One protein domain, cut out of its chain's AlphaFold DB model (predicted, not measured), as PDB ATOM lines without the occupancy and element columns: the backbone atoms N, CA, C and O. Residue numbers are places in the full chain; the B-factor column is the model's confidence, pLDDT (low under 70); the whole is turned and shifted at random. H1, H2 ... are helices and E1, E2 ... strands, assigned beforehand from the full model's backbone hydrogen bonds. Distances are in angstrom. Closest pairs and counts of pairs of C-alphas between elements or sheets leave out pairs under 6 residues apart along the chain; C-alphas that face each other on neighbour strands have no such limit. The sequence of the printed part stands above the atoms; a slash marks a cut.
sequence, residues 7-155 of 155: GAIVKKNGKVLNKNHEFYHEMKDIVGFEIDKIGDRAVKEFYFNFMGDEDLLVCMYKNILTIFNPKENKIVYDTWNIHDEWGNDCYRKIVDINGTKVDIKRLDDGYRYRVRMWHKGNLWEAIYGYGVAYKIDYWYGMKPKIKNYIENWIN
ATOM      1  N   GLY A   7       1.370   6.269   8.633       77.88
ATOM      2  CA  GLY A   7       0.114   5.596   8.351       77.88
ATOM      3  C   GLY A   7       0.140   4.168   8.864       77.88
ATOM      4  O   GLY A   7       1.054   3.769   9.598       77.88
ATOM      5  N   ALA A   8      -0.882   3.401   8.505       85.50
ATOM      6  CA  ALA A   8      -0.859   1.965   8.704       85.50
ATOM      7  C   ALA A   8      -1.617   1.227   7.612       85.50
ATOM      8  O   ALA A   8      -2.380   1.792   6.833       85.50
ATOM      9  N   ILE A   9      -1.419  -0.080   7.603       90.44
ATOM     10  CA  ILE A   9      -2.207  -1.030   6.839       90.44
ATOM     11  C   ILE A   9      -2.828  -1.975   7.853       90.44
ATOM     12  O   ILE A   9      -2.098  -2.567   8.648       90.44
ATOM     13  N   VAL A  10      -4.150  -2.126   7.827       93.12
ATOM     14  CA  VAL A  10      -4.891  -2.961   8.780       93.12
ATOM     15  C   VAL A  10      -5.517  -4.148   8.058       93.12
ATOM     16  O   VAL A  10      -6.161  -3.988   7.021       93.12
ATOM     17  N   LYS A  11      -5.354  -5.344   8.626       95.25
ATOM     18  CA  LYS A  11      -5.994  -6.590   8.206       95.25
ATOM     19  C   LYS A  11      -6.910  -7.127   9.301       95.25
ATOM     20  O   LYS A  11      -6.585  -7.080  10.487       95.25
ATOM     21  N   LYS A  12      -8.015  -7.737   8.879       96.56
ATOM     22  CA  LYS A  12      -8.830  -8.627   9.708       96.56
ATOM     23  C   LYS A  12      -8.997  -9.948   8.975       96.56
ATOM     24  O   LYS A  12      -9.471  -9.967   7.841       96.56
ATOM     25  N   ASN A  13      -8.580 -11.040   9.609       96.88
ATOM     26  CA  ASN A  13      -8.611 -12.396   9.054       96.88
ATOM     27  C   ASN A  13      -7.999 -12.457   7.639       96.88
ATOM     28  O   ASN A  13      -8.601 -12.978   6.704       96.88
ATOM     29  N   GLY A  14      -6.825 -11.839   7.466       94.25
ATOM     30  CA  GLY A  14      -6.096 -11.784   6.193       94.25
ATOM     31  C   GLY A  14      -6.583 -10.726   5.193       94.25
ATOM     32  O   GLY A  14      -5.835 -10.368   4.283       94.25
ATOM     33  N   LYS A  15      -7.782 -10.156   5.367       93.75
ATOM     34  CA  LYS A  15      -8.331  -9.135   4.464       93.75
ATOM     35  C   LYS A  15      -7.896  -7.734   4.885       93.75
ATOM     36  O   LYS A  15      -8.225  -7.299   5.985       93.75
ATOM     37  N   VAL A  16      -7.214  -7.011   3.992       92.25
ATOM     38  CA  VAL A  16      -6.895  -5.581   4.186       92.25
ATOM     39  C   VAL A  16      -8.182  -4.759   4.180       92.25
ATOM     40  O   VAL A  16      -8.994  -4.901   3.261       92.25
ATOM     41  N   LEU A  17      -8.346  -3.904   5.188       90.25
ATOM     42  CA  LEU A  17      -9.549  -3.100   5.401       90.25
ATOM     43  C   LEU A  17      -9.428  -1.685   4.822       90.25
ATOM     44  O   LEU A  17     -10.403  -1.158   4.305       90.25
ATOM     45  N   ASN A  18      -8.232  -1.099   4.820       83.94
ATOM     46  CA  ASN A  18      -8.013   0.302   4.460       83.94
ATOM     47  C   ASN A  18      -7.353   0.503   3.077       83.94
ATOM     48  O   ASN A  18      -6.559   1.417   2.886       83.94
ATOM     49  N   LYS A  19      -7.699  -0.336   2.086       77.69
ATOM     50  CA  LYS A  19      -7.087  -0.320   0.733       77.69
ATOM     51  C   LYS A  19      -7.241   1.005  -0.023       77.69
ATOM     52  O   LYS A  19      -6.421   1.328  -0.874       77.69
ATOM     53  N   ASN A  20      -8.309   1.745   0.257       72.06
ATOM     54  CA  ASN A  20      -8.627   2.993  -0.439       72.06
ATOM     55  C   ASN A  20      -8.064   4.230   0.272       72.06
ATOM     56  O   ASN A  20      -8.269   5.345  -0.200       72.06
ATOM     57  N   HIS A  21      -7.371   4.044   1.396       67.25
ATOM     58  CA  HIS A  21      -6.879   5.134   2.221       67.25
ATOM     59  C   HIS A  21      -5.377   5.320   2.027       67.25
ATOM     60  O   HIS A  21      -4.620   4.357   1.897       67.25
ATOM     61  N   GLU A  22      -4.946   6.580   1.993       69.12
ATOM     62  CA  GLU A  22      -3.538   6.917   1.773       69.12
ATOM     63  C   GLU A  22      -2.734   6.805   3.073       69.12
ATOM     64  O   GLU A  22      -1.728   6.103   3.100       69.12
ATOM     65  N   PHE A  23      -3.219   7.411   4.166       66.50
ATOM     66  CA  PHE A  23      -2.492   7.485   5.446       66.50
ATOM     67  C   PHE A  23      -3.364   7.240   6.689       66.50
ATOM     68  O   PHE A  23      -2.875   6.719   7.692       66.50
ATOM     69  N   TYR A  24      -4.649   7.598   6.626       70.56
ATOM     70  CA  TYR A  24      -5.604   7.476   7.727       70.56
ATOM     71  C   TYR A  24      -6.981   7.056   7.211       70.56
ATOM     72  O   TYR A  24      -7.326   7.284   6.048       70.56
ATOM     73  N   HIS A  25      -7.779   6.466   8.093       76.94
ATOM     74  CA  HIS A  25      -9.150   6.041   7.822       76.94
ATOM     75  C   HIS A  25     -10.062   6.419   8.984       76.94
ATOM     76  O   HIS A  25      -9.604   6.613  10.113       76.94
ATOM     77  N   GLU A  26     -11.362   6.506   8.715       85.38
ATOM     78  CA  GLU A  26     -12.333   6.709   9.781       85.38
ATOM     79  C   GLU A  26     -12.421   5.452  10.649       85.38
ATOM     80  O   GLU A  26     -12.402   4.321  10.158       85.38
ATOM     81  N   MET A  27     -12.513   5.637  11.967       89.56
ATOM     82  CA  MET A  27     -12.630   4.524  12.911       89.56
ATOM     83  C   MET A  27     -13.841   3.643  12.579       89.56
ATOM     84  O   MET A  27     -13.734   2.413  12.553       89.56
ATOM     85  N   LYS A  28     -14.965   4.284  12.238       90.75
ATOM     86  CA  LYS A  28     -16.220   3.620  11.892       90.75
ATOM     87  C   LYS A  28     -16.077   2.648  10.724       90.75
ATOM     88  O   LYS A  28     -16.649   1.564  10.780       90.75
ATOM     89  N   ASP A  29     -15.267   2.986   9.724       88.88
ATOM     90  CA  ASP A  29     -15.058   2.146   8.539       88.88
ATOM     91  C   ASP A  29     -14.285   0.859   8.854       88.88
ATOM     92  O   ASP A  29     -14.427  -0.149   8.159       88.88
ATOM     93  N   ILE A  30     -13.469   0.870   9.914       91.19
ATOM     94  CA  ILE A  30     -12.601  -0.258  10.268       91.19
ATOM     95  C   ILE A  30     -13.184  -1.122  11.378       91.19
ATOM     96  O   ILE A  30     -13.123  -2.351  11.288       91.19
ATOM     97  N   VAL A  31     -13.728  -0.504  12.427       93.31
ATOM     98  CA  VAL A  31     -14.228  -1.226  13.607       93.31
ATOM     99  C   VAL A  31     -15.746  -1.138  13.789       93.31
ATOM    100  O   VAL A  31     -16.288  -1.867  14.612       93.31
ATOM    101  N   GLY A  32     -16.452  -0.328  12.993       93.31
ATOM    102  CA  GLY A  32     -17.921  -0.266  12.975       93.31
ATOM    103  C   GLY A  32     -18.556   0.689  13.991       93.31
ATOM    104  O   GLY A  32     -19.776   0.825  14.006       93.31
ATOM    105  N   PHE A  33     -17.755   1.366  14.812       94.12
ATOM    106  CA  PHE A  33     -18.207   2.322  15.825       94.12
ATOM    107  C   PHE A  33     -17.247   3.515  15.915       94.12
ATOM    108  O   PHE A  33     -16.177   3.502  15.306       94.12
ATOM    109  N   GLU A  34     -17.630   4.548  16.663       93.25
ATOM    110  CA  GLU A  34     -16.795   5.723  16.928       93.25
ATOM    111  C   GLU A  34     -16.736   6.016  18.426       93.25
ATOM    112  O   GLU A  34     -17.672   5.727  19.170       93.25
ATOM    113  N   ILE A  35     -15.633   6.633  18.845       92.81
ATOM    114  CA  ILE A  35     -15.472   7.265  20.153       92.81
ATOM    115  C   ILE A  35     -14.785   8.617  19.954       92.81
ATOM    116  O   ILE A  35     -13.929   8.764  19.078       92.81
ATOM    117  N   ASP A  36     -15.130   9.600  20.780       91.00
ATOM    118  CA  ASP A  36     -14.583  10.951  20.629       91.00
ATOM    119  C   ASP A  36     -13.221  11.108  21.309       91.00
ATOM    120  O   ASP A  36     -12.341  11.813  20.807       91.00
ATOM    121  N   LYS A  37     -13.038  10.463  22.470       92.12
ATOM    122  CA  LYS A  37     -11.869  10.654  23.333       92.12
ATOM    123  C   LYS A  37     -11.406   9.363  24.000       92.12
ATOM    124  O   LYS A  37     -12.210   8.487  24.303       92.12
ATOM    125  N   ILE A  38     -10.105   9.300  24.274       91.44
ATOM    126  CA  ILE A  38      -9.468   8.319  25.161       91.44
ATOM    127  C   ILE A  38      -8.687   9.111  26.211       91.44
ATOM    128  O   ILE A  38      -7.666   9.730  25.893       91.44
ATOM    129  N   GLY A  39      -9.177   9.127  27.453       87.12
ATOM    130  CA  GLY A  39      -8.704  10.080  28.462       87.12
ATOM    131  C   GLY A  39      -8.881  11.518  27.960       87.12
ATOM    132  O   GLY A  39      -9.956  11.883  27.487       87.12
ATOM    133  N   ASP A  40      -7.804  12.302  27.978       86.62
ATOM    134  CA  ASP A  40      -7.805  13.686  27.480       86.62
ATOM    135  C   ASP A  40      -7.512  13.809  25.972       86.62
ATOM    136  O   ASP A  40      -7.534  14.910  25.420       86.62
ATOM    137  N   ARG A  41      -7.232  12.697  25.274       87.44
ATOM    138  CA  ARG A  41      -6.848  12.704  23.853       87.44
ATOM    139  C   ARG A  41      -8.074  12.598  22.955       87.44
ATOM    140  O   ARG A  41      -8.804  11.611  23.035       87.44
ATOM    141  N   ALA A  42      -8.260  13.563  22.056       88.50
ATOM    142  CA  ALA A  42      -9.255  13.474  20.988       88.50
ATOM    143  C   ALA A  42      -8.845  12.401  19.971       88.50
ATOM    144  O   ALA A  42      -7.774  12.468  19.371       88.50
ATOM    145  N   VAL A  43      -9.694  11.398  19.758       86.00
ATOM    146  CA  VAL A  43      -9.331  10.211  18.968       86.00
ATOM    147  C   VAL A  43      -9.010  10.574  17.522       86.00
ATOM    148  O   VAL A  43      -7.994  10.124  17.000       86.00
ATOM    149  N   LYS A  44      -9.815  11.455  16.918       80.50
ATOM    150  CA  LYS A  44      -9.655  11.912  15.526       80.50
ATOM    151  C   LYS A  44      -8.361  12.700  15.276       80.50
ATOM    152  O   LYS A  44      -7.935  12.810  14.133       80.50
ATOM    153  N   GLU A  45      -7.736  13.232  16.327       76.06
ATOM    154  CA  GLU A  45      -6.496  14.015  16.233       76.06
ATOM    155  C   GLU A  45      -5.251  13.200  16.612       76.06
ATOM    156  O   GLU A  45      -4.146  13.510  16.166       76.06
ATOM    157  N   PHE A  46      -5.420  12.161  17.437       80.69
ATOM    158  CA  PHE A  46      -4.316  11.406  18.034       80.69
ATOM    159  C   PHE A  46      -4.115  10.011  17.451       80.69
ATOM    160  O   PHE A  46      -3.030   9.454  17.618       80.69
ATOM    161  N   TYR A  47      -5.123   9.428  16.800       84.75
ATOM    162  CA  TYR A  47      -5.041   8.072  16.269       84.75
ATOM    163  C   TYR A  47      -5.560   8.007  14.842       84.75
ATOM    164  O   TYR A  47      -6.598   8.572  14.513       84.75
ATOM    165  N   PHE A  48      -4.849   7.259  14.003       82.31
ATOM    166  CA  PHE A  48      -5.220   7.089  12.595       82.31
ATOM    167  C   PHE A  48      -5.541   5.650  12.235       82.31
ATOM    168  O   PHE A  48      -5.971   5.383  11.117       82.31
ATOM    169  N   ASN A  49      -5.307   4.720  13.164       87.81
ATOM    170  CA  ASN A  49      -5.463   3.299  12.921       87.81
ATOM    171  C   ASN A  49      -6.071   2.590  14.122       87.81
ATOM    172  O   ASN A  49      -5.733   2.891  15.265       87.81
ATOM    173  N   PHE A  50      -6.950   1.634  13.828       93.31
ATOM    174  CA  PHE A  50      -7.852   1.026  14.798       93.31
ATOM    175  C   PHE A  50      -7.960  -0.473  14.529       93.31
ATOM    176  O   PHE A  50      -8.001  -0.897  13.374       93.31
ATOM    177  N   MET A  51      -8.004  -1.277  15.584       95.75
ATOM    178  CA  MET A  51      -8.319  -2.705  15.523       95.75
ATOM    179  C   MET A  51      -9.166  -3.087  16.727       95.75
ATOM    180  O   MET A  51      -8.928  -2.578  17.820       95.75
ATOM    181  N   GLY A  52     -10.071  -4.046  16.554       95.88
ATOM    182  CA  GLY A  52     -10.865  -4.593  17.651       95.88
ATOM    183  C   GLY A  52     -12.325  -4.185  17.588       95.88
ATOM    184  O   GLY A  52     -12.904  -4.144  16.502       95.88
ATOM    185  N   ASP A  53     -12.921  -3.971  18.755       95.69
ATOM    186  CA  ASP A  53     -14.344  -3.690  18.934       95.69
ATOM    187  C   ASP A  53     -14.603  -2.902  20.236       95.69
ATOM    188  O   ASP A  53     -13.680  -2.355  20.841       95.69
ATOM    189  N   GLU A  54     -15.867  -2.813  20.653       95.25
ATOM    190  CA  GLU A  54     -16.294  -2.071  21.844       95.25
ATOM    191  C   GLU A  54     -15.783  -2.655  23.176       95.25
ATOM    192  O   GLU A  54     -15.829  -1.959  24.188       95.25
ATOM    193  N   ASP A  55     -15.300  -3.904  23.215       94.62
ATOM    194  CA  ASP A  55     -14.719  -4.506  24.428       94.62
ATOM    195  C   ASP A  55     -13.202  -4.300  24.509       94.62
ATOM    196  O   ASP A  55     -12.634  -4.226  25.600       94.62
ATOM    197  N   LEU A  56     -12.530  -4.218  23.360       95.88
ATOM    198  CA  LEU A  56     -11.100  -3.956  23.302       95.88
ATOM    199  C   LEU A  56     -10.725  -3.287  21.981       95.88
ATOM    200  O   LEU A  56     -10.862  -3.874  20.906       95.88
ATOM    201  N   LEU A  57     -10.180  -2.082  22.083       96.62
ATOM    202  CA  LEU A  57      -9.772  -1.251  20.964       96.62
ATOM    203  C   LEU A  57      -8.268  -0.986  21.030       96.62
ATOM    204  O   LEU A  57      -7.757  -0.470  22.022       96.62
ATOM    205  N   VAL A  58      -7.556  -1.295  19.950       96.00
ATOM    206  CA  VAL A  58      -6.151  -0.919  19.762       96.00
ATOM    207  C   VAL A  58      -6.093   0.274  18.820       96.00
ATOM    208  O   VAL A  58      -6.474   0.161  17.656       96.00
ATOM    209  N   CYS A  59      -5.594   1.397  19.323       94.25
ATOM    210  CA  CYS A  59      -5.407   2.644  18.595       94.25
ATOM    211  C   CYS A  59      -3.917   2.876  18.332       94.25
ATOM    212  O   CYS A  59      -3.089   2.684  19.223       94.25
ATOM    213  N   MET A  60      -3.563   3.277  17.112       92.06
ATOM    214  CA  MET A  60      -2.167   3.418  16.688       92.06
ATOM    215  C   MET A  60      -1.931   4.716  15.919       92.06
ATOM    216  O   MET A  60      -2.738   5.122  15.073       92.06
ATOM    217  N   TYR A  61      -0.779   5.329  16.179       86.62
ATOM    218  CA  TYR A  61      -0.297   6.513  15.475       86.62
ATOM    219  C   TYR A  61       1.217   6.652  15.628       86.62
ATOM    220  O   TYR A  61       1.714   6.630  16.747       86.62
ATOM    221  N   LYS A  62       1.967   6.825  14.530       86.25
ATOM    222  CA  LYS A  62       3.444   6.880  14.550       86.25
ATOM    223  C   LYS A  62       4.035   5.685  15.309       86.25
ATOM    224  O   LYS A  62       3.948   4.562  14.840       86.25
ATOM    225  N   ASN A  63       4.615   5.924  16.475       86.50
ATOM    226  CA  ASN A  63       5.190   4.945  17.391       86.50
ATOM    227  C   ASN A  63       4.320   4.706  18.638       86.50
ATOM    228  O   ASN A  63       4.712   3.952  19.528       86.50
ATOM    229  N   ILE A  64       3.157   5.348  18.706       89.56
ATOM    230  CA  ILE A  64       2.194   5.255  19.795       89.56
ATOM    231  C   ILE A  64       1.276   4.062  19.553       89.56
ATOM    232  O   ILE A  64       0.757   3.868  18.447       89.56
ATOM    233  N   LEU A  65       1.062   3.288  20.612       93.31
ATOM    234  CA  LEU A  65       0.033   2.264  20.680       93.31
ATOM    235  C   LEU A  65      -0.707   2.387  22.005       93.31
ATOM    236  O   LEU A  65      -0.104   2.325  23.076       93.31
ATOM    237  N   THR A  66      -2.023   2.496  21.906       95.06
ATOM    238  CA  THR A  66      -2.921   2.560  23.053       95.06
ATOM    239  C   THR A  66      -3.935   1.434  22.941       95.06
ATOM    240  O   THR A  66      -4.625   1.309  21.933       95.06
ATOM    241  N   ILE A  67      -4.027   0.608  23.975       95.44
ATOM    242  CA  ILE A  67      -5.081  -0.382  24.146       95.44
ATOM    243  C   ILE A  67      -6.082   0.177  25.148       95.44
ATOM    244  O   ILE A  67      -5.738   0.510  26.283       95.44
ATOM    245  N   PHE A  68      -7.323   0.278  24.711       96.31
ATOM    246  CA  PHE A  68      -8.421   0.907  25.417       96.31
ATOM    247  C   PHE A  68      -9.588  -0.073  25.503       96.31
ATOM    248  O   PHE A  68      -9.827  -0.829  24.566       96.31
ATOM    249  N   ASN A  69     -10.304  -0.073  26.622       95.19
ATOM    250  CA  ASN A  69     -11.600  -0.725  26.761       95.19
ATOM    251  C   ASN A  69     -12.679   0.369  26.662       95.19
ATOM    252  O   ASN A  69     -12.850   1.120  27.630       95.19
ATOM    253  N   PRO A  70     -13.377   0.486  25.514       94.12
ATOM    254  CA  PRO A  70     -14.411   1.499  25.320       94.12
ATOM    255  C   PRO A  70     -15.557   1.430  26.324       94.12
ATOM    256  O   PRO A  70     -15.958   2.469  26.843       94.12
ATOM    257  N   LYS A  71     -16.054   0.232  26.651       92.81
ATOM    258  CA  LYS A  71     -17.175   0.067  27.593       92.81
ATOM    259  C   LYS A  71     -16.845   0.509  29.012       92.81
ATOM    260  O   LYS A  71     -17.697   1.077  29.689       92.81
ATOM    261  N   GLU A  72     -15.620   0.257  29.463       93.38
ATOM    262  CA  GLU A  72     -15.154   0.681  30.790       93.38
ATOM    263  C   GLU A  72     -14.561   2.096  30.792       93.38
ATOM    264  O   GLU A  72     -14.177   2.595  31.848       93.38
ATOM    265  N   ASN A  73     -14.448   2.733  29.619       92.00
ATOM    266  CA  ASN A  73     -13.712   3.979  29.421       92.00
ATOM    267  C   ASN A  73     -12.314   3.946  30.075       92.00
ATOM    268  O   ASN A  73     -11.901   4.871  30.778       92.00
ATOM    269  N   LYS A  74     -11.582   2.843  29.874       94.25
ATOM    270  CA  LYS A  74     -10.335   2.554  30.592       94.25
ATOM    271  C   LYS A  74      -9.175   2.299  29.641       94.25
ATOM    272  O   LYS A  74      -9.239   1.424  28.780       94.25
ATOM    273  N   ILE A  75      -8.072   3.015  29.848       95.25
ATOM    274  CA  ILE A  75      -6.793   2.704  29.204       95.25
ATOM    275  C   ILE A  75      -6.217   1.453  29.871       95.25
ATOM    276  O   ILE A  75      -5.978   1.429  31.077       95.25
ATOM    277  N   VAL A  76      -6.015   0.406  29.077       94.25
ATOM    278  CA  VAL A  76      -5.457  -0.877  29.517       94.25
ATOM    279  C   VAL A  76      -3.941  -0.888  29.357       94.25
ATOM    280  O   VAL A  76      -3.221  -1.397  30.212       94.25
ATOM    281  N   TYR A  77      -3.454  -0.316  28.259       92.50
ATOM    282  CA  TYR A  77      -2.036  -0.196  27.956       92.50
ATOM    283  C   TYR A  77      -1.817   1.051  27.107       92.50
ATOM    284  O   TYR A  77      -2.596   1.312  26.196       92.50
ATOM    285  N   ASP A  78      -0.775   1.823  27.380       92.12
ATOM    286  CA  ASP A  78      -0.453   3.017  26.603       92.12
ATOM    287  C   ASP A  78       1.053   3.196  26.553       92.12
ATOM    288  O   ASP A  78       1.739   3.081  27.572       92.12
ATOM    289  N   THR A  79       1.583   3.418  25.356       89.44
ATOM    290  CA  THR A  79       3.025   3.508  25.192       89.44
ATOM    291  C   THR A  79       3.426   4.337  23.983       89.44
ATOM    292  O   THR A  79       2.759   4.329  22.948       89.44
ATOM    293  N   TRP A  80       4.538   5.051  24.137       84.88
ATOM    294  CA  TRP A  80       5.244   5.756  23.075       84.88
ATOM    295  C   TRP A  80       6.533   4.969  22.842       84.88
ATOM    296  O   TRP A  80       7.434   5.048  23.670       84.88
ATOM    297  N   ASN A  81       6.598   4.201  21.749       85.94
ATOM    298  CA  ASN A  81       7.533   3.082  21.547       85.94
ATOM    299  C   ASN A  81       7.250   1.876  22.444       85.94
ATOM    300  O   ASN A  81       6.672   1.992  23.512       85.94
ATOM    301  N   ILE A  82       7.684   0.692  22.013       87.31
ATOM    302  CA  ILE A  82       7.629  -0.494  22.867       87.31
ATOM    303  C   ILE A  82       8.882  -0.568  23.735       87.31
ATOM    304  O   ILE A  82      10.002  -0.499  23.227       87.31
ATOM    305  N   HIS A  83       8.671  -0.770  25.033       85.12
ATOM    306  CA  HIS A  83       9.744  -0.933  26.005       85.12
ATOM    307  C   HIS A  83       9.717  -2.322  26.662       85.12
ATOM    308  O   HIS A  83       8.664  -2.974  26.769       85.12
ATOM    309  N   ASP A  84      10.883  -2.800  27.093       82.62
ATOM    310  CA  ASP A  84      11.020  -3.969  27.967       82.62
ATOM    311  C   ASP A  84      10.469  -3.682  29.383       82.62
ATOM    312  O   ASP A  84       9.703  -2.740  29.588       82.62
ATOM    313  N   GLU A  85      10.736  -4.553  30.355       81.81
ATOM    314  CA  GLU A  85      10.267  -4.362  31.738       81.81
ATOM    315  C   GLU A  85      11.055  -3.305  32.525       81.81
ATOM    316  O   GLU A  85      10.575  -2.830  33.552       81.81
ATOM    317  N   TRP A  86      12.217  -2.885  32.020       85.25
ATOM    318  CA  TRP A  86      13.076  -1.864  32.621       85.25
ATOM    319  C   TRP A  86      12.931  -0.494  31.947       85.25
ATOM    320  O   TRP A  86      13.586   0.463  32.354       85.25
ATOM    321  N   GLY A  87      12.070  -0.385  30.933       83.06
ATOM    322  CA  GLY A  87      11.826   0.857  30.205       83.06
ATOM    323  C   GLY A  87      12.775   1.100  29.030       83.06
ATOM    324  O   GLY A  87      12.730   2.184  28.457       83.06
ATOM    325  N   ASN A  88      13.605   0.127  28.635       85.75
ATOM    326  CA  ASN A  88      14.459   0.276  27.454       85.75
ATOM    327  C   ASN A  88      13.699  -0.083  26.179       85.75
ATOM    328  O   ASN A  88      12.869  -0.996  26.181       85.75
ATOM    329  N   ASP A  89      14.037   0.582  25.072       85.38
ATOM    330  CA  ASP A  89      13.556   0.237  23.733       85.38
ATOM    331  C   ASP A  89      13.734  -1.260  23.468       85.38
ATOM    332  O   ASP A  89      14.842  -1.798  23.525       85.38
ATOM    333  N   CYS A  90      12.641  -1.940  23.130       88.31
ATOM    334  CA  CYS A  90      12.681  -3.356  22.802       88.31
ATOM    335  C   CYS A  90      12.198  -3.615  21.374       88.31
ATOM    336  O   CYS A  90      11.605  -2.770  20.701       88.31
ATOM    337  N   TYR A  91      12.490  -4.812  20.868       91.38
ATOM    338  CA  TYR A  91      12.100  -5.189  19.509       91.38
ATOM    339  C   TYR A  91      10.756  -5.925  19.463       91.38
ATOM    340  O   TYR A  91      10.152  -6.062  18.396       91.38
ATOM    341  N   ARG A  92      10.266  -6.412  20.608       94.56
ATOM    342  CA  ARG A  92       8.994  -7.129  20.706       94.56
ATOM    343  C   ARG A  92       8.396  -7.027  22.105       94.56
ATOM    344  O   ARG A  92       9.089  -7.281  23.083       94.56
ATOM    345  N   LYS A  93       7.095  -6.754  22.177       93.56
ATOM    346  CA  LYS A  93       6.288  -6.753  23.400       93.56
ATOM    347  C   LYS A  93       5.032  -7.582  23.172       93.56
ATOM    348  O   LYS A  93       4.429  -7.522  22.106       93.56
ATOM    349  N   ILE A  94       4.642  -8.351  24.178       93.81
ATOM    350  CA  ILE A  94       3.380  -9.086  24.189       93.81
ATOM    351  C   ILE A  94       2.576  -8.568  25.376       93.81
ATOM    352  O   ILE A  94       3.084  -8.561  26.495       93.81
ATOM    353  N   VAL A  95       1.346  -8.140  25.119       93.06
ATOM    354  CA  VAL A  95       0.393  -7.700  26.140       93.06
ATOM    355  C   VAL A  95      -0.764  -8.699  26.157       93.06
ATOM    356  O   VAL A  95      -1.344  -8.974  25.108       93.06
ATOM    357  N   ASP A  96      -1.058  -9.279  27.320       93.62
ATOM    358  CA  ASP A  96      -2.192 -10.191  27.522       93.62
ATOM    359  C   ASP A  96      -3.263  -9.491  28.357       93.62
ATOM    360  O   ASP A  96      -2.970  -8.942  29.420       93.62
ATOM    361  N   ILE A  97      -4.486  -9.448  27.833       92.38
ATOM    362  CA  ILE A  97      -5.615  -8.723  28.411       92.38
ATOM    363  C   ILE A  97      -6.823  -9.640  28.356       92.38
ATOM    364  O   ILE A  97      -7.421  -9.824  27.295       92.38
ATOM    365  N   ASN A  98      -7.193 -10.213  29.501       87.38
ATOM    366  CA  ASN A  98      -8.357 -11.092  29.628       87.38
ATOM    367  C   ASN A  98      -8.374 -12.209  28.556       87.38
ATOM    368  O   ASN A  98      -9.410 -12.484  27.951       87.38
ATOM    369  N   GLY A  99      -7.213 -12.810  28.265       89.56
ATOM    370  CA  GLY A  99      -7.063 -13.861  27.253       89.56
ATOM    371  C   GLY A  99      -6.964 -13.359  25.807       89.56
ATOM    372  O   GLY A  99      -6.798 -14.164  24.889       89.56
ATOM    373  N   THR A 100      -7.035 -12.046  25.575       95.38
ATOM    374  CA  THR A 100      -6.675 -11.427  24.294       95.38
ATOM    375  C   THR A 100      -5.196 -11.096  24.281       95.38
ATOM    376  O   THR A 100      -4.708 -10.320  25.099       95.38
ATOM    377  N   LYS A 101      -4.484 -11.644  23.300       95.62
ATOM    378  CA  LYS A 101      -3.047 -11.434  23.139       95.62
ATOM    379  C   LYS A 101      -2.779 -10.389  22.066       95.62
ATOM    380  O   LYS A 101      -3.240 -10.555  20.937       95.62
ATOM    381  N   VAL A 102      -1.997  -9.364  22.398       96.88
ATOM    382  CA  VAL A 102      -1.517  -8.324  21.477       96.88
ATOM    383  C   VAL A 102       0.007  -8.430  21.362       96.88
ATOM    384  O   VAL A 102       0.737  -8.133  22.302       96.88
ATOM    385  N   ASP A 103       0.495  -8.901  20.215       97.06
ATOM    386  CA  ASP A 103       1.915  -9.068  19.879       97.06
ATOM    387  C   ASP A 103       2.394  -7.895  19.021       97.06
ATOM    388  O   ASP A 103       2.013  -7.773  17.855       97.06
ATOM    389  N   ILE A 104       3.240  -7.048  19.598       95.69
ATOM    390  CA  ILE A 104       3.787  -5.845  18.977       95.69
ATOM    391  C   ILE A 104       5.259  -6.101  18.689       95.69
ATOM    392  O   ILE A 104       6.040  -6.404  19.588       95.69
ATOM    393  N   LYS A 105       5.666  -5.966  17.431       95.31
ATOM    394  CA  LYS A 105       7.038  -6.200  16.984       95.31
ATOM    395  C   LYS A 105       7.540  -4.998  16.201       95.31
ATOM    396  O   LYS A 105       6.949  -4.654  15.182       95.31
ATOM    397  N   ARG A 106       8.656  -4.410  16.624       93.50
ATOM    398  CA  ARG A 106       9.383  -3.410  15.835       93.50
ATOM    399  C   ARG A 106       9.962  -4.089  14.591       93.50
ATOM    400  O   ARG A 106      10.427  -5.223  14.656       93.50
ATOM    401  N   LEU A 107       9.873  -3.438  13.439       92.69
ATOM    402  CA  LEU A 107      10.367  -3.950  12.159       92.69
ATOM    403  C   LEU A 107      11.780  -3.443  11.872       92.69
ATOM    404  O   LEU A 107      12.618  -4.196  11.379       92.69
ATOM    405  N   ASP A 108      12.066  -2.194  12.225       89.69
ATOM    406  CA  ASP A 108      13.373  -1.565  12.073       89.69
ATOM    407  C   ASP A 108      13.538  -0.361  13.016       89.69
ATOM    408  O   ASP A 108      12.646  -0.009  13.791       89.69
ATOM    409  N   ASP A 109      14.693   0.295  12.935       87.56
ATOM    410  CA  ASP A 109      15.012   1.474  13.743       87.56
ATOM    411  C   ASP A 109      14.143   2.694  13.385       87.56
ATOM    412  O   ASP A 109      14.040   3.619  14.184       87.56
ATOM    413  N   GLY A 110      13.447   2.675  12.242       86.81
ATOM    414  CA  GLY A 110      12.576   3.751  11.757       86.81
ATOM    415  C   GLY A 110      11.205   3.823  12.437       86.81
ATOM    416  O   GLY A 110      10.289   4.418  11.877       86.81
ATOM    417  N   TYR A 111      11.056   3.201  13.612       87.88
ATOM    418  CA  TYR A 111       9.826   3.165  14.410       87.88
ATOM    419  C   TYR A 111       8.611   2.674  13.613       87.88
ATOM    420  O   TYR A 111       7.528   3.260  13.635       87.88
ATOM    421  N   ARG A 112       8.821   1.577  12.883       90.56
ATOM    422  CA  ARG A 112       7.770   0.825  12.195       90.56
ATOM    423  C   ARG A 112       7.489  -0.439  12.964       90.56
ATOM    424  O   ARG A 112       8.413  -1.105  13.433       90.56
ATOM    425  N   TYR A 113       6.226  -0.799  13.052       93.69
ATOM    426  CA  TYR A 113       5.780  -1.876  13.911       93.69
ATOM    427  C   TYR A 113       4.775  -2.746  13.188       93.69
ATOM    428  O   TYR A 113       3.975  -2.272  12.388       93.69
ATOM    429  N   ARG A 114       4.796  -4.029  13.527       95.44
ATOM    430  CA  ARG A 114       3.719  -4.964  13.253       95.44
ATOM    431  C   ARG A 114       2.995  -5.268  14.553       95.44
ATOM    432  O   ARG A 114       3.640  -5.662  15.522       95.44
ATOM    433  N   VAL A 115       1.674  -5.184  14.541       96.62
ATOM    434  CA  VAL A 115       0.803  -5.614  15.635       96.62
ATOM    435  C   VAL A 115      -0.018  -6.802  15.171       96.62
ATOM    436  O   VAL A 115      -0.497  -6.818  14.039       96.62
ATOM    437  N   ARG A 116      -0.181  -7.800  16.035       97.94
ATOM    438  CA  ARG A 116      -1.134  -8.898  15.852       97.94
ATOM    439  C   ARG A 116      -1.973  -9.025  17.110       97.94
ATOM    440  O   ARG A 116      -1.413  -9.095  18.199       97.94
ATOM    441  N   MET A 117      -3.287  -9.061  16.963       98.06
ATOM    442  CA  MET A 117      -4.231  -9.205  18.062       98.06
ATOM    443  C   MET A 117      -5.196 -10.354  17.777       98.06
ATOM    444  O   MET A 117      -5.907 -10.341  16.774       98.06
ATOM    445  N   TRP A 118      -5.243 -11.330  18.680       97.31
ATOM    446  CA  TRP A 118      -6.195 -12.441  18.627       97.31
ATOM    447  C   TRP A 118      -7.343 -12.153  19.585       97.31
ATOM    448  O   TRP A 118      -7.183 -12.298  20.794       97.31
ATOM    449  N   HIS A 119      -8.485 -11.728  19.045       96.06
ATOM    450  CA  HIS A 119      -9.623 -11.260  19.829       96.06
ATOM    451  C   HIS A 119     -10.928 -11.867  19.308       96.06
ATOM    452  O   HIS A 119     -11.260 -11.714  18.131       96.06
ATOM    453  N   LYS A 120     -11.663 -12.575  20.179       94.69
ATOM    454  CA  LYS A 120     -12.970 -13.204  19.882       94.69
ATOM    455  C   LYS A 120     -12.999 -13.988  18.561       94.69
ATOM    456  O   LYS A 120     -13.842 -13.760  17.697       94.69
ATOM    457  N   GLY A 121     -12.018 -14.869  18.372       94.56
ATOM    458  CA  GLY A 121     -11.899 -15.696  17.165       94.56
ATOM    459  C   GLY A 121     -11.431 -14.955  15.907       94.56
ATOM    460  O   GLY A 121     -11.240 -15.592  14.876       94.56
ATOM    461  N   ASN A 122     -11.198 -13.641  15.974       96.56
ATOM    462  CA  ASN A 122     -10.629 -12.865  14.878       96.56
ATOM    463  C   ASN A 122      -9.133 -12.639  15.087       96.56
ATOM    464  O   ASN A 122      -8.681 -12.326  16.192       96.56
ATOM    465  N   LEU A 123      -8.381 -12.727  13.994       97.56
ATOM    466  CA  LEU A 123      -7.017 -12.234  13.914       97.56
ATOM    467  C   LEU A 123      -7.036 -10.837  13.292       97.56
ATOM    468  O   LEU A 123      -7.333 -10.670  12.109       97.56
ATOM    469  N   TRP A 124      -6.697  -9.846  14.101       97.88
ATOM    470  CA  TRP A 124      -6.411  -8.491  13.660       97.88
ATOM    471  C   TRP A 124      -4.914  -8.317  13.489       97.88
ATOM    472  O   TRP A 124      -4.130  -8.777  14.320       97.88
ATOM    473  N   GLU A 125      -4.506  -7.643  12.428       97.19
ATOM    474  CA  GLU A 125      -3.101  -7.352  12.190       97.19
ATOM    475  C   GLU A 125      -2.952  -5.938  11.648       97.19
ATOM    476  O   GLU A 125      -3.787  -5.468  10.881       97.19
ATOM    477  N   ALA A 126      -1.869  -5.268  12.019       95.00
ATOM    478  CA  ALA A 126      -1.531  -3.973  11.460       95.00
ATOM    479  C   ALA A 126      -0.030  -3.850  11.241       95.00
ATOM    480  O   ALA A 126       0.761  -4.374  12.026       95.00
ATOM    481  N   ILE A 127       0.360  -3.118  10.204       93.69
ATOM    482  CA  ILE A 127       1.699  -2.540  10.093       93.69
ATOM    483  C   ILE A 127       1.534  -1.033  10.148       93.69
ATOM    484  O   ILE A 127       0.810  -0.509   9.313       93.69
ATOM    485  N   TYR A 128       2.176  -0.355  11.098       91.12
ATOM    486  CA  TYR A 128       2.060   1.092  11.300       91.12
ATOM    487  C   TYR A 128       3.421   1.742  11.571       91.12
ATOM    488  O   TYR A 128       4.377   1.061  11.952       91.12
ATOM    489  N   GLY A 129       3.516   3.053  11.360       89.62
ATOM    490  CA  GLY A 129       4.714   3.842  11.658       89.62
ATOM    491  C   GLY A 129       5.072   4.835  10.563       89.62
ATOM    492  O   GLY A 129       4.266   5.120   9.674       89.62
ATOM    493  N   TYR A 130       6.294   5.363  10.627       86.19
ATOM    494  CA  TYR A 130       6.763   6.379   9.684       86.19
ATOM    495  C   TYR A 130       6.879   5.840   8.255       86.19
ATOM    496  O   TYR A 130       7.493   4.796   8.009       86.19
ATOM    497  N   GLY A 131       6.306   6.569   7.300       81.75
ATOM    498  CA  GLY A 131       6.293   6.222   5.879       81.75
ATOM    499  C   GLY A 131       5.486   4.975   5.517       81.75
ATOM    500  O   GLY A 131       5.568   4.532   4.379       81.75
ATOM    501  N   VAL A 132       4.733   4.375   6.444       84.50
ATOM    502  CA  VAL A 132       3.877   3.219   6.140       84.50
ATOM    503  C   VAL A 132       2.555   3.699   5.543       84.50
ATOM    504  O   VAL A 132       1.858   4.498   6.154       84.50
ATOM    505  N   ALA A 133       2.186   3.168   4.380       82.75
ATOM    506  CA  ALA A 133       0.928   3.456   3.686       82.75
ATOM    507  C   ALA A 133       0.488   2.239   2.860       82.75
ATOM    508  O   ALA A 133       1.312   1.375   2.568       82.75
ATOM    509  N   TYR A 134      -0.775   2.161   2.432       78.56
ATOM    510  CA  TYR A 134      -1.181   1.090   1.509       78.56
ATOM    511  C   TYR A 134      -0.550   1.257   0.115       78.56
ATOM    512  O   TYR A 134      -0.068   0.282  -0.458       78.56
ATOM    513  N   LYS A 135      -0.502   2.487  -0.421       78.75
ATOM    514  CA  LYS A 135       0.191   2.766  -1.690       78.75
ATOM    515  C   LYS A 135       1.703   2.863  -1.453       78.75
ATOM    516  O   LYS A 135       2.157   3.671  -0.643       78.75
ATOM    517  N   ILE A 136       2.469   2.064  -2.196       75.25
ATOM    518  CA  ILE A 136       3.932   1.938  -2.064       75.25
ATOM    519  C   ILE A 136       4.660   3.254  -2.384       75.25
ATOM    520  O   ILE A 136       5.708   3.529  -1.803       75.25
ATOM    521  N   ASP A 137       4.095   4.107  -3.242       76.00
ATOM    522  CA  ASP A 137       4.702   5.389  -3.634       76.00
ATOM    523  C   ASP A 137       4.887   6.362  -2.459       76.00
ATOM    524  O   ASP A 137       5.737   7.249  -2.508       76.00
ATOM    525  N   TYR A 138       4.146   6.169  -1.364       76.38
ATOM    526  CA  TYR A 138       4.293   6.969  -0.147       76.38
ATOM    527  C   TYR A 138       5.364   6.432   0.812       76.38
ATOM    528  O   TYR A 138       5.607   7.018   1.868       76.38
ATOM    529  N   TRP A 139       6.027   5.324   0.472       81.12
ATOM    530  CA  TRP A 139       7.021   4.696   1.334       81.12
ATOM    531  C   TRP A 139       8.375   5.387   1.247       81.12
ATOM    532  O   TRP A 139       9.211   5.080   0.385       81.12
ATOM    533  N   TYR A 140       8.647   6.249   2.222       78.31
ATOM    534  CA  TYR A 140       9.922   6.945   2.356       78.31
ATOM    535  C   TYR A 140      10.718   6.452   3.577       78.31
ATOM    536  O   TYR A 140      10.176   5.941   4.560       78.31
ATOM    537  N   GLY A 141      12.049   6.548   3.499       81.62
ATOM    538  CA  GLY A 141      12.947   6.178   4.601       81.62
ATOM    539  C   GLY A 141      12.923   4.693   5.002       81.62
ATOM    540  O   GLY A 141      13.333   4.357   6.114       81.62
ATOM    541  N   MET A 142      12.407   3.804   4.145       86.56
ATOM    542  CA  MET A 142      12.376   2.355   4.377       86.56
ATOM    543  C   MET A 142      13.531   1.644   3.679       86.56
ATOM    544  O   MET A 142      13.738   1.804   2.475       86.56
ATOM    545  N   LYS A 143      14.231   0.781   4.425       89.31
ATOM    546  CA  LYS A 143      15.236  -0.136   3.870       89.31
ATOM    547  C   LYS A 143      14.552  -1.148   2.924       89.31
ATOM    548  O   LYS A 143      13.459  -1.611   3.259       89.31
ATOM    549  N   PRO A 144      15.188  -1.584   1.817       90.50
ATOM    550  CA  PRO A 144      14.586  -2.524   0.858       90.50
ATOM    551  C   PRO A 144      14.030  -3.808   1.491       90.50
ATOM    552  O   PRO A 144      12.934  -4.244   1.162       90.50
ATOM    553  N   LYS A 145      14.731  -4.370   2.485       91.81
ATOM    554  CA  LYS A 145      14.267  -5.546   3.242       91.81
ATOM    555  C   LYS A 145      12.901  -5.328   3.908       91.81
ATOM    556  O   LYS A 145      12.098  -6.252   3.963       91.81
ATOM    557  N   ILE A 146      12.658  -4.127   4.435       91.44
ATOM    558  CA  ILE A 146      11.395  -3.776   5.092       91.44
ATOM    559  C   ILE A 146      10.304  -3.550   4.053       91.44
ATOM    560  O   ILE A 146       9.204  -4.053   4.245       91.44
ATOM    561  N   LYS A 147      10.626  -2.900   2.926       90.19
ATOM    562  CA  LYS A 147       9.685  -2.755   1.806       90.19
ATOM    563  C   LYS A 147       9.181  -4.121   1.332       90.19
ATOM    564  O   LYS A 147       7.990  -4.394   1.427       90.19
ATOM    565  N   ASN A 148      10.099  -5.025   0.991       91.88
ATOM    566  CA  ASN A 148       9.756  -6.375   0.540       91.88
ATOM    567  C   ASN A 148       8.962  -7.156   1.601       91.88
ATOM    568  O   ASN A 148       8.073  -7.934   1.271       91.88
ATOM    569  N   TYR A 149       9.275  -6.967   2.889       93.31
ATOM    570  CA  TYR A 149       8.514  -7.593   3.971       93.31
ATOM    571  C   TYR A 149       7.058  -7.120   3.988       93.31
ATOM    572  O   TYR A 149       6.157  -7.947   4.094       93.31
ATOM    573  N   ILE A 150       6.829  -5.807   3.895       91.44
ATOM    574  CA  ILE A 150       5.484  -5.229   3.925       91.44
ATOM    575  C   ILE A 150       4.718  -5.607   2.650       91.44
ATOM    576  O   ILE A 150       3.573  -6.029   2.759       91.44
ATOM    577  N   GLU A 151       5.339  -5.552   1.468       90.62
ATOM    578  CA  GLU A 151       4.717  -5.971   0.199       90.62
ATOM    579  C   GLU A 151       4.266  -7.435   0.238       90.62
ATOM    580  O   GLU A 151       3.119  -7.741  -0.085       90.62
ATOM    581  N   ASN A 152       5.139  -8.333   0.703       92.19
ATOM    582  CA  ASN A 152       4.804  -9.747   0.872       92.19
ATOM    583  C   ASN A 152       3.757  -9.975   1.961       92.19
ATOM    584  O   ASN A 152       3.028 -10.953   1.907       92.19
ATOM    585  N   TRP A 153       3.713  -9.118   2.981       93.62
ATOM    586  CA  TRP A 153       2.709  -9.212   4.032       93.62
ATOM    587  C   TRP A 153       1.345  -8.695   3.575       93.62
ATOM    588  O   TRP A 153       0.344  -9.175   4.095       93.62
ATOM    589  N   ILE A 154       1.275  -7.721   2.656       89.56
ATOM    590  CA  ILE A 154       0.017  -7.198   2.097       89.56
ATOM    591  C   ILE A 154      -0.657  -8.247   1.209       89.56
ATOM    592  O   ILE A 154      -1.865  -8.459   1.371       89.56
ATOM    593  N   ASN A 155       0.114  -8.863   0.308       84.94
ATOM    594  CA  ASN A 155      -0.344  -9.880  -0.646       84.94
ATOM    595  C   ASN A 155      -0.559 -11.254   0.004       84.94
ATOM    596  O   ASN A 155      -1.313 -12.049  -0.597       84.94
TER     597      ASN A 155
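This is residues 7 to 155 of the 155 residues of an uncharacterized protein of Clostridium perfringens (UniProt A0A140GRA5). Two antiparallel sheets lie face to face as a sandwich, their strands running nearly in line with each other, and the helix H3 covers the other face of the larger sheet. The short helix H1 packs on E2, at one edge of the smaller sheet, and the shorter H2 only grazes that sheet. You have 149 printed residues, with three named helices and nine named strands in the order E1 H1 H2 E2 E3 E4 E5 E6 E7 E8 E9 H3; the class is mixed, helices and strands. The larger sheet has the order E1 - E9 - E8 - E7 - E6 and the smaller E2 - E3 - E4 - E5. The whole is compact and rounded, with a radius of gyration of the C-alphas of 14.4 A and spans of 42 by 38 by 30 A.

Find C-alpha 7 at (0.114, 5.596, 8.351); from there E1 runs through residues 7 to 12, 16.9 A. Next come the short helices H1, residues 27 to 31, and H2, residues 43 to 46. Look then for E2 at residues 49 to 52, E3 at 57 to 61, E4 at 64 to 69, which is 16.6 A long, and E5 at 74 to 80, 17.6 A. Find C-alpha 92 at (8.994, -7.129, 20.706), where E6 begins; it ends at residue 97, 16.6 A on. E7, residues 100 to 108, spans 25.5 A, E8, residues 112 to 119, 22.5 A, and E9, residues 122 to 130, 26.5 A. H3, residues 144 to 154, is 15.4 A long and ends at C-alpha 154, (0.017, -7.198, 2.097).

Begin with E1, an edge strand of the larger, twisted sheet: it is antiparallel to E9, with N 9 and O 127 2.8 A apart. The hairpins E8 and E9, E7 and E8, and E6 and E7 lead on to the other edge strand, E6; look at N 115 and O 126, 2.8 A, N 105 and O 114, 2.8 A, and N 95 and O 102, 2.9 A. These four strands form a meander, each strand the antiparallel neighbour of the one before. E2 E3 E4 E5 form another, with N 51 and O 58 at 2.9 A, N 59 and O 66 at 2.8 A, and N 67 and O 77 at 2.7 A. Between the two sheets of the sandwich, the facing parts are 9.8 A centre to centre and the best planes 22 degrees apart. The closest C-alphas of E1 and E2 are those of Ala 8 and Asn 49, 6.4 A; those of E5 and E6 are Val 76 and Ile 97, 7.9 A. H3 is on one face of the larger sheet, which makes two layers, a helix over a sheet, at a height of 9.6 A; it runs along the strands, at 24 degrees to E8 on the local plane. The closest C-alphas of H3 and E7 are those of Ile 146 and Leu 107, 7.1 A. H1 is on the smaller sheet, its C-alpha 27 lying 6.2 A from that of Phe 50 in E2. H1 and H2 are only just apart, closest 8.4 A. Every O i to N i+4 pair is within hydrogen-bond range in H1 and H3; H2 is too short for such a pair.

The C-alphas of Glu 72 and Pro 144 are the two farthest apart, 42.3 A. The printed part has no cut and ends at the chain's last residue, 155. The links E1 to H1, H1 to H2, E5 to E6 and E9 to H3 are long. The mean pLDDT of the printed part is 89.4, and residues 21 to 23 are under 70.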